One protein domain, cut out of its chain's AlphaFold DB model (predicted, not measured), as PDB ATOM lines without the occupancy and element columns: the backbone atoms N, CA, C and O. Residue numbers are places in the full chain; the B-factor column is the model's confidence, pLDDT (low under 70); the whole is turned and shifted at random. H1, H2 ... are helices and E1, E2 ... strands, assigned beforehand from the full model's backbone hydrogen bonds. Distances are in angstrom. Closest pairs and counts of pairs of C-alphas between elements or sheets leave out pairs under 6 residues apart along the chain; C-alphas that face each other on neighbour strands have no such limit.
ATOM      1  N   TYR A  44      21.781 -42.099  -8.808       90.06
ATOM      2  CA  TYR A  44      20.678 -41.187  -8.557       90.06
ATOM      3  C   TYR A  44      21.046 -39.760  -8.931       90.06
ATOM      4  O   TYR A  44      22.172 -39.316  -8.694       90.06
ATOM      5  N   VAL A  45      20.074 -39.024  -9.461       89.75
ATOM      6  CA  VAL A  45      20.155 -37.570  -9.616       89.75
ATOM      7  C   VAL A  45      19.354 -36.880  -8.515       89.75
ATOM      8  O   VAL A  45      18.388 -37.426  -7.982       89.75
ATOM      9  N   VAL A  46      19.790 -35.684  -8.126       86.06
ATOM     10  CA  VAL A  46      19.125 -34.892  -7.071       86.06
ATOM     11  C   VAL A  46      17.896 -34.165  -7.612       86.06
ATOM     12  O   VAL A  46      16.895 -34.044  -6.912       86.06
ATOM     13  N   SER A  47      17.986 -33.713  -8.860       84.62
ATOM     14  CA  SER A  47      16.998 -32.888  -9.549       84.62
ATOM     15  C   SER A  47      16.753 -33.438 -10.953       84.62
ATOM     16  O   SER A  47      17.705 -33.872 -11.608       84.62
ATOM     17  N   GLY A  48      15.522 -33.341 -11.445       83.75
ATOM     18  CA  GLY A  48      15.137 -33.766 -12.790       83.75
ATOM     19  C   GLY A  48      13.788 -34.471 -12.796       83.75
ATOM     20  O   GLY A  48      13.159 -34.629 -11.749       83.75
ATOM     21  N   ASP A  49      13.361 -34.897 -13.982       85.81
ATOM     22  CA  ASP A  49      12.122 -35.650 -14.129       85.81
ATOM     23  C   ASP A  49      12.299 -37.095 -13.630       85.81
ATOM     24  O   ASP A  49      13.322 -37.726 -13.929       85.81
ATOM     25  N   PRO A  50      11.325 -37.632 -12.876       86.88
ATOM     26  CA  PRO A  50      11.355 -39.017 -12.433       86.88
ATOM     27  C   PRO A  50      11.268 -39.967 -13.630       86.88
ATOM     28  O   PRO A  50      10.376 -39.854 -14.470       86.88
ATOM     29  N   ASP A  51      12.176 -40.939 -13.682       85.62
ATOM     30  CA  ASP A  51      12.196 -41.973 -14.716       85.62
ATOM     31  C   ASP A  51      11.625 -43.284 -14.148       85.62
ATOM     32  O   ASP A  51      12.320 -43.974 -13.396       85.62
ATOM     33  N   PRO A  52      10.381 -43.671 -14.491       84.25
ATOM     34  CA  PRO A  52       9.735 -44.857 -13.928       84.25
ATOM     35  C   PRO A  52      10.407 -46.174 -14.344       84.25
ATOM     36  O   PRO A  52      10.128 -47.206 -13.740       84.25
ATOM     37  N   SER A  53      11.290 -46.163 -15.349       85.69
ATOM     38  CA  SER A  53      12.041 -47.354 -15.767       85.69
ATOM     39  C   SER A  53      13.208 -47.699 -14.834       85.69
ATOM     40  O   SER A  53      13.791 -48.779 -14.945       85.69
ATOM     41  N   ARG A  54      13.558 -46.799 -13.903       83.56
ATOM     42  CA  ARG A  54      14.712 -46.932 -13.006       83.56
ATOM     43  C   ARG A  54      14.295 -47.212 -11.561       83.56
ATOM     44  O   ARG A  54      13.254 -46.727 -11.110       83.56
ATOM     45  N   PRO A  55      15.135 -47.924 -10.784       83.50
ATOM     46  CA  PRO A  55      14.921 -48.072  -9.347       83.50
ATOM     47  C   PRO A  55      14.820 -46.699  -8.674       83.50
ATOM     48  O   PRO A  55      15.569 -45.774  -8.996       83.50
ATOM     49  N   HIS A  56      13.856 -46.561  -7.761       87.25
ATOM     50  CA  HIS A  56      13.544 -45.302  -7.070       87.25
ATOM     51  C   HIS A  56      13.376 -44.099  -8.015       87.25
ATOM     52  O   HIS A  56      13.741 -42.976  -7.675       87.25
ATOM     53  N   GLN A  57      12.849 -44.331  -9.221       88.94
ATOM     54  CA  GLN A  57      12.632 -43.305 -10.245       88.94
ATOM     55  C   GLN A  57      13.918 -42.584 -10.699       88.94
ATOM     56  O   GLN A  57      13.860 -41.511 -11.295       88.94
ATOM     57  N   GLY A  58      15.098 -43.140 -10.386       86.75
ATOM     58  CA  GLY A  58      16.392 -42.499 -10.623       86.75
ATOM     59  C   GLY A  58      16.684 -41.290  -9.726       86.75
ATOM     60  O   GLY A  58      17.669 -40.593  -9.970       86.75
ATOM     61  N   LEU A  59      15.874 -41.040  -8.690       91.56
ATOM     62  CA  LEU A  59      15.967 -39.848  -7.846       91.56
ATOM     63  C   LEU A  59      16.475 -40.160  -6.435       91.56
ATOM     64  O   LEU A  59      15.992 -41.065  -5.752       91.56
ATOM     65  N   LEU A  60      17.408 -39.333  -5.958       91.06
ATOM     66  CA  LEU A  60      17.966 -39.460  -4.607       91.06
ATOM     67  C   LEU A  60      16.913 -39.150  -3.535       91.06
ATOM     68  O   LEU A  60      16.885 -39.778  -2.477       91.06
ATOM     69  N   THR A  61      16.033 -38.193  -3.826       92.06
ATOM     70  CA  THR A  61      14.927 -37.780  -2.954       92.06
ATOM     71  C   THR A  61      13.970 -38.932  -2.670       92.06
ATOM     72  O   THR A  61      13.566 -39.114  -1.525       92.06
ATOM     73  N   VAL A  62      13.679 -39.762  -3.677       91.12
ATOM     74  CA  VAL A  62      12.836 -40.959  -3.542       91.12
ATOM     75  C   VAL A  62      13.574 -42.057  -2.777       91.12
ATOM     76  O   VAL A  62      12.992 -42.689  -1.899       91.12
ATOM     77  N   ARG A  63      14.866 -42.268  -3.061       91.12
ATOM     78  CA  ARG A  63      15.682 -43.298  -2.398       91.12
ATOM     79  C   ARG A  63      15.863 -43.060  -0.896       91.12
ATOM     80  O   ARG A  63      15.859 -44.023  -0.129       91.12
ATOM     81  N   LEU A  64      16.062 -41.806  -0.490       89.81
ATOM     82  CA  LEU A  64      16.266 -41.403   0.908       89.81
ATOM     83  C   LEU A  64      14.981 -40.913   1.591       89.81
ATOM     84  O   LEU A  64      14.997 -40.662   2.792       89.81
ATOM     85  N   ASN A  65      13.882 -40.780   0.841       91.69
ATOM     86  CA  ASN A  65      12.621 -40.194   1.294       91.69
ATOM     87  C   ASN A  65      12.805 -38.810   1.952       91.69
ATOM     88  O   ASN A  65      12.341 -38.549   3.061       91.69
ATOM     89  N   ILE A  66      13.531 -37.923   1.267       92.06
ATOM     90  CA  ILE A  66      13.846 -36.564   1.732       92.06
ATOM     91  C   ILE A  66      13.481 -35.518   0.684       92.06
ATOM     92  O   ILE A  66      13.392 -35.803  -0.510       92.06
ATOM     93  N   SER A  67      13.336 -34.268   1.128       92.25
ATOM     94  CA  SER A  67      13.158 -33.139   0.214       92.25
ATOM     95  C   SER A  67      14.424 -32.857  -0.603       92.25
ATOM     96  O   SER A  67      15.544 -33.073  -0.134       92.25
ATOM     97  N   GLU A  68      14.255 -32.288  -1.797       90.75
ATOM     98  CA  GLU A  68      15.363 -31.845  -2.655       90.75
ATOM     99  C   GLU A  68      16.274 -30.834  -1.936       90.75
ATOM    100  O   GLU A  68      17.499 -30.922  -2.011       90.75
ATOM    101  N   ARG A  69      15.691 -29.929  -1.135       91.88
ATOM    102  CA  ARG A  69      16.445 -28.985  -0.295       91.88
ATOM    103  C   ARG A  69      17.372 -29.710   0.680       91.88
ATOM    104  O   ARG A  69      18.535 -29.336   0.810       91.88
ATOM    105  N   THR A  70      16.860 -30.729   1.366       91.88
ATOM    106  CA  THR A  70      17.643 -31.538   2.310       91.88
ATOM    107  C   THR A  70      18.736 -32.314   1.581       91.88
ATOM    108  O   THR A  70      19.867 -32.352   2.055       91.88
ATOM    109  N   ALA A  71      18.430 -32.875   0.407       90.88
ATOM    110  CA  ALA A  71      19.406 -33.576  -0.419       90.88
ATOM    111  C   ALA A  71      20.568 -32.653  -0.825       90.88
ATOM    112  O   ALA A  71      21.728 -32.984  -0.583       90.88
ATOM    113  N   TYR A  72      20.279 -31.453  -1.341       90.75
ATOM    114  CA  TYR A  72      21.315 -30.462  -1.653       90.75
ATOM    115  C   TYR A  72      22.124 -30.041  -0.430       90.75
ATOM    116  O   TYR A  72      23.331 -29.829  -0.542       90.75
ATOM    117  N   GLN A  73      21.486 -29.922   0.734       92.56
ATOM    118  CA  GLN A  73      22.183 -29.579   1.966       92.56
ATOM    119  C   GLN A  73      23.159 -30.683   2.391       92.56
ATOM    120  O   GLN A  73      24.305 -30.378   2.695       92.56
ATOM    121  N   LEU A  74      22.765 -31.958   2.319       91.12
ATOM    122  CA  LEU A  74      23.653 -33.090   2.623       91.12
ATOM    123  C   LEU A  74      24.880 -33.136   1.703       91.12
ATOM    124  O   LEU A  74      25.988 -33.416   2.164       91.12
ATOM    125  N   LEU A  75      24.685 -32.835   0.418       90.31
ATOM    126  CA  LEU A  75      25.765 -32.767  -0.565       90.31
ATOM    127  C   LEU A  75      26.687 -31.572  -0.324       90.31
ATOM    128  O   LEU A  75      27.907 -31.711  -0.362       90.31
ATOM    129  N   ARG A  76      26.113 -30.401  -0.029       89.19
ATOM    130  CA  ARG A  76      26.866 -29.177   0.262       89.19
ATOM    131  C   ARG A  76      27.668 -29.281   1.558       89.19
ATOM    132  O   ARG A  76      28.793 -28.796   1.606       89.19
ATOM    133  N   ASP A  77      27.102 -29.923   2.573       90.12
ATOM    134  CA  ASP A  77      27.751 -30.174   3.861       90.12
ATOM    135  C   ASP A  77      28.831 -31.272   3.762       90.12
ATOM    136  O   ASP A  77      29.507 -31.560   4.746       90.12
ATOM    137  N   GLY A  78      28.984 -31.918   2.597       86.75
ATOM    138  CA  GLY A  78      29.961 -32.984   2.368       86.75
ATOM    139  C   GLY A  78      29.641 -34.296   3.090       86.75
ATOM    140  O   GLY A  78      30.494 -35.177   3.160       86.75
ATOM    141  N   LYS A  79      28.420 -34.448   3.622       88.62
ATOM    142  CA  LYS A  79      27.982 -35.658   4.342       88.62
ATOM    143  C   LYS A  79      27.721 -36.835   3.411       88.62
ATOM    144  O   LYS A  79      27.775 -37.980   3.844       88.62
ATOM    145  N   LEU A  80      27.425 -36.551   2.146       90.00
ATOM    146  CA  LEU A  80      27.148 -37.547   1.123       90.00
ATOM    147  C   LEU A  80      28.041 -37.280  -0.092       90.00
ATOM    148  O   LEU A  80      28.090 -36.162  -0.611       90.00
ATOM    149  N   ARG A  81      28.767 -38.310  -0.533       87.50
ATOM    150  CA  ARG A  81      29.674 -38.218  -1.683       87.50
ATOM    151  C   ARG A  81      28.877 -38.140  -2.981       87.50
ATOM    152  O   ARG A  81      27.910 -38.873  -3.167       87.50
ATOM    153  N   TYR A  82      29.315 -37.282  -3.895       90.00
ATOM    154  CA  TYR A  82      28.687 -37.117  -5.200       90.00
ATOM    155  C   TYR A  82      29.705 -36.784  -6.284       90.00
ATOM    156  O   TYR A  82      30.802 -36.298  -6.010       90.00
ATOM    157  N   THR A  83      29.294 -37.011  -7.525       87.12
ATOM    158  CA  THR A  83      30.042 -36.653  -8.727       87.12
ATOM    159  C   THR A  83      29.247 -35.624  -9.521       87.12
ATOM    160  O   THR A  83      28.045 -35.783  -9.744       87.12
ATOM    161  N   CYS A  84      29.908 -34.565  -9.982       82.69
ATOM    162  CA  CYS A  84      29.299 -33.587 -10.880       82.69
ATOM    163  C   CYS A  84      29.390 -34.060 -12.334       82.69
ATOM    164  O   CYS A  84      30.484 -34.286 -12.847       82.69
ATOM    165  N   ALA A  85      28.253 -34.132 -13.024       74.44
ATOM    166  CA  ALA A  85      28.193 -34.262 -14.477       74.44
ATOM    167  C   ALA A  85      27.688 -32.938 -15.081       74.44
ATOM    168  O   ALA A  85      26.494 -32.749 -15.301       74.44
ATOM    169  N   GLY A  86      28.597 -31.990 -15.319       74.12
ATOM    170  CA  GLY A  86      28.255 -30.631 -15.763       74.12
ATOM    171  C   GLY A  86      27.877 -29.686 -14.611       74.12
ATOM    172  O   GLY A  86      28.108 -29.996 -13.445       74.12
ATOM    173  N   GLN A  87      27.319 -28.510 -14.926       67.75
ATOM    174  CA  GLN A  87      27.158 -27.420 -13.943       67.75
ATOM    175  C   GLN A  87      26.044 -27.622 -12.902       67.75
ATOM    176  O   GLN A  87      26.078 -26.972 -11.862       67.75
ATOM    177  N   LYS A  88      25.045 -28.479 -13.159       67.69
ATOM    178  CA  LYS A  88      23.885 -28.647 -12.257       67.69
ATOM    179  C   LYS A  88      23.476 -30.092 -11.985       67.69
ATOM    180  O   LYS A  88      22.585 -30.321 -11.178       67.69
ATOM    181  N   ASN A  89      24.119 -31.063 -12.629       77.00
ATOM    182  CA  ASN A  89      23.707 -32.457 -12.523       77.00
ATOM    183  C   ASN A  89      24.577 -33.184 -11.490       77.00
ATOM    184  O   ASN A  89      25.651 -33.701 -11.809       77.00
ATOM    185  N   MET A  90      24.137 -33.158 -10.231       85.94
ATOM    186  CA  MET A  90      24.779 -33.895  -9.141       85.94
ATOM    187  C   MET A  90      24.306 -35.346  -9.165       85.94
ATOM    188  O   MET A  90      23.104 -35.614  -9.147       85.94
ATOM    189  N   ARG A  91      25.265 -36.270  -9.216       88.12
ATOM    190  CA  ARG A  91      25.035 -37.710  -9.292       88.12
ATOM    191  C   ARG A  91      25.572 -38.396  -8.050       88.12
ATOM    192  O   ARG A  91      26.720 -38.174  -7.676       88.12
ATOM    193  N   VAL A  92      24.762 -39.252  -7.447       89.38
ATOM    194  CA  VAL A  92      25.120 -40.023  -6.253       89.38
ATOM    195  C   VAL A  92      24.996 -41.502  -6.583       89.38
ATOM    196  O   VAL A  92      23.961 -41.933  -7.082       89.38
ATOM    197  N   SER A  93      26.046 -42.281  -6.339       89.75
ATOM    198  CA  SER A  93      25.995 -43.736  -6.509       89.75
ATOM    199  C   SER A  93      25.254 -44.400  -5.347       89.75
ATOM    200  O   SER A  93      25.312 -43.920  -4.215       89.75
ATOM    201  N   GLU A  94      24.608 -45.542  -5.595       88.94
ATOM    202  CA  GLU A  94      24.002 -46.354  -4.525       88.94
ATOM    203  C   GLU A  94      25.032 -46.739  -3.458       88.94
ATOM    204  O   GLU A  94      24.706 -46.745  -2.276       88.94
ATOM    205  N   LEU A  95      26.296 -46.971  -3.836       85.94
ATOM    206  CA  LEU A  95      27.364 -47.218  -2.867       85.94
ATOM    207  C   LEU A  95      27.515 -46.057  -1.872       85.94
ATOM    208  O   LEU A  95      27.532 -46.292  -0.670       85.94
ATOM    209  N   ALA A  96      27.560 -44.810  -2.352       86.50
ATOM    210  CA  ALA A  96      27.670 -43.639  -1.480       86.50
ATOM    211  C   ALA A  96      26.443 -43.484  -0.564       86.50
ATOM    212  O   ALA A  96      26.576 -43.059   0.583       86.50
ATOM    213  N   VAL A  97      25.254 -43.856  -1.050       89.19
ATOM    214  CA  VAL A  97      24.025 -43.886  -0.243       89.19
ATOM    215  C   VAL A  97      24.111 -44.956   0.849       89.19
ATOM    216  O   VAL A  97      23.799 -44.663   2.001       89.19
ATOM    217  N   ARG A  98      24.565 -46.172   0.525       87.25
ATOM    218  CA  ARG A  98      24.741 -47.260   1.505       87.25
ATOM    219  C   ARG A  98      25.814 -46.921   2.541       87.25
ATOM    220  O   ARG A  98      25.580 -47.140   3.725       87.25
ATOM    221  N   GLU A  99      26.938 -46.329   2.125       85.56
ATOM    222  CA  GLU A  99      27.978 -45.815   3.034       85.56
ATOM    223  C   GLU A  99      27.392 -44.785   4.011       85.56
ATOM    224  O   GLU A  99      27.638 -44.860   5.212       85.56
ATOM    225  N   PHE A 100      26.569 -43.857   3.514       87.94
ATOM    226  CA  PHE A 100      25.900 -42.849   4.340       87.94
ATOM    227  C   PHE A 100      24.884 -43.450   5.324       87.94
ATOM    228  O   PHE A 100      24.787 -42.989   6.459       87.94
ATOM    229  N   LEU A 101      24.139 -44.478   4.909       87.00
ATOM    230  CA  LEU A 101      23.180 -45.185   5.766       87.00
ATOM    231  C   LEU A 101      23.852 -46.143   6.768       87.00
ATOM    232  O   LEU A 101      23.169 -46.658   7.650       87.00
ATOM    233  N   GLY A 102      25.166 -46.373   6.656       81.56
ATOM    234  CA  GLY A 102      25.898 -47.336   7.484       81.56
ATOM    235  C   GLY A 102      25.658 -48.798   7.095       81.56
ATOM    236  O   GLY A 102      25.938 -49.692   7.884       81.56
ATOM    237  N   ASP A 103      25.144 -49.033   5.886       69.50
ATOM    238  CA  ASP A 103      24.687 -50.334   5.374       69.50
ATOM    239  C   ASP A 103      25.658 -50.925   4.326       69.50
ATOM    240  O   ASP A 103      25.375 -51.921   3.651       69.50
ATOM    241  N   ALA A 104      26.800 -50.261   4.122       61.69
ATOM    242  CA  ALA A 104      27.881 -50.750   3.277       61.69
ATOM    243  C   ALA A 104      28.749 -51.749   4.060       61.69
ATOM    244  O   ALA A 104      29.026 -51.514   5.241       61.69
ATOM    245  N   PRO A 105      29.214 -52.844   3.428       52.03
ATOM    246  CA  PRO A 105      30.154 -53.751   4.066       52.03
ATOM    247  C   PRO A 105      31.402 -52.955   4.447       52.03
ATOM    248  O   PRO A 105      32.054 -52.348   3.597       52.03
ATOM    249  N   VAL A 106      31.694 -52.910   5.744       49.59
ATOM    250  CA  VAL A 106      32.895 -52.266   6.265       49.59
ATOM    251  C   VAL A 106      34.077 -53.068   5.732       49.59
ATOM    252  O   VAL A 106      34.330 -54.179   6.192       49.59
ATOM    253  N   SER A 107      34.758 -52.547   4.711       47.03
ATOM    254  CA  SER A 107      36.032 -53.100   4.257       47.03
ATOM    255  C   SER A 107      37.063 -52.852   5.360       47.03
ATOM    256  O   SER A 107      37.655 -51.774   5.422       47.03
ATOM    257  N   HIS A 108      37.198 -53.819   6.265       40.78
ATOM    258  CA  HIS A 108      38.325 -53.946   7.186       40.78
ATOM    259  C   HIS A 108      39.476 -54.696   6.522       40.78
ATOM    260  O   HIS A 108      39.197 -55.659   5.770       40.78
TER     261      HIS A 108
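AT A GLANCE: This is residues 44 to 108 of the 108 residues of the protein "DNA binding domain-containing protein, excisionase family" of Hymenobacter daecheongensis DSM 21074 (UniProt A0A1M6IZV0). Three short helices, H1, H2 and H3, follow one another in an arc along one side of a small body, and the short strand E1, with H4 at its end, lies across from H2. Loops fill much of the rest, one of them making a small hairpin with E1, and residues 102 to 108 form a tail beyond H4 at one end of the longest axis. The printed part has 65 residues, with four named helices and one named strand in the order H1, H2, H3, E1, H4. The class is mostly helix, though under half of the residues are in named elements. The whole is compact, with a radius of gyration of the C-alphas of 11.8 A and spans of 38 by 26 by 21 A.

IN THESE COORDINATES: After a stretch that begins at Tyr 44, H1 is residues 55 to 58, from C-alpha 55 at (14.921, -48.072, -9.347). H2 is residues 60 to 64. H3, residues 68 to 76, is 12.2 A long. E1, residues 90 to 93, is 10.3 A long. H4, residues 94 to 101, is 10.4 A long and ends with C-alpha 101 at (23.180, -45.185, 5.766).

HOW THE PARTS SIT: H1 and H2 are close but not clearly touching; their closest C-alphas, His 56 and Arg 63, are 5.5 A apart. H2 and H3 only just touch, with 3 pairs of C-alphas within 8 A, the closest being Thr 61 and Glu 68 at 6.0 A. The closest C-alphas of H2 and E1, Leu 60 and Val 92, are 7.4 A apart. H2 and H4 are near each other. E1 and H4 meet only through their link. H3 and E1 are apart. E1 pairs with no named strand, but residues 83 to 84 pair antiparallel with its residues 90 to 91. In H2, H3 and H4 every O i to N i+4 pair is within hydrogen-bond range; H1 is too short for such a pair.

THE WHOLE: The farthest C-alphas, Asp 49 and His 108, are 38.4 A apart. The printed part has no cut, and the link from H3 to E1, 13 residues, is long. Mean pLDDT of the printed part is 83.9; residues 87 to 88 and 103 to 108 are under 70.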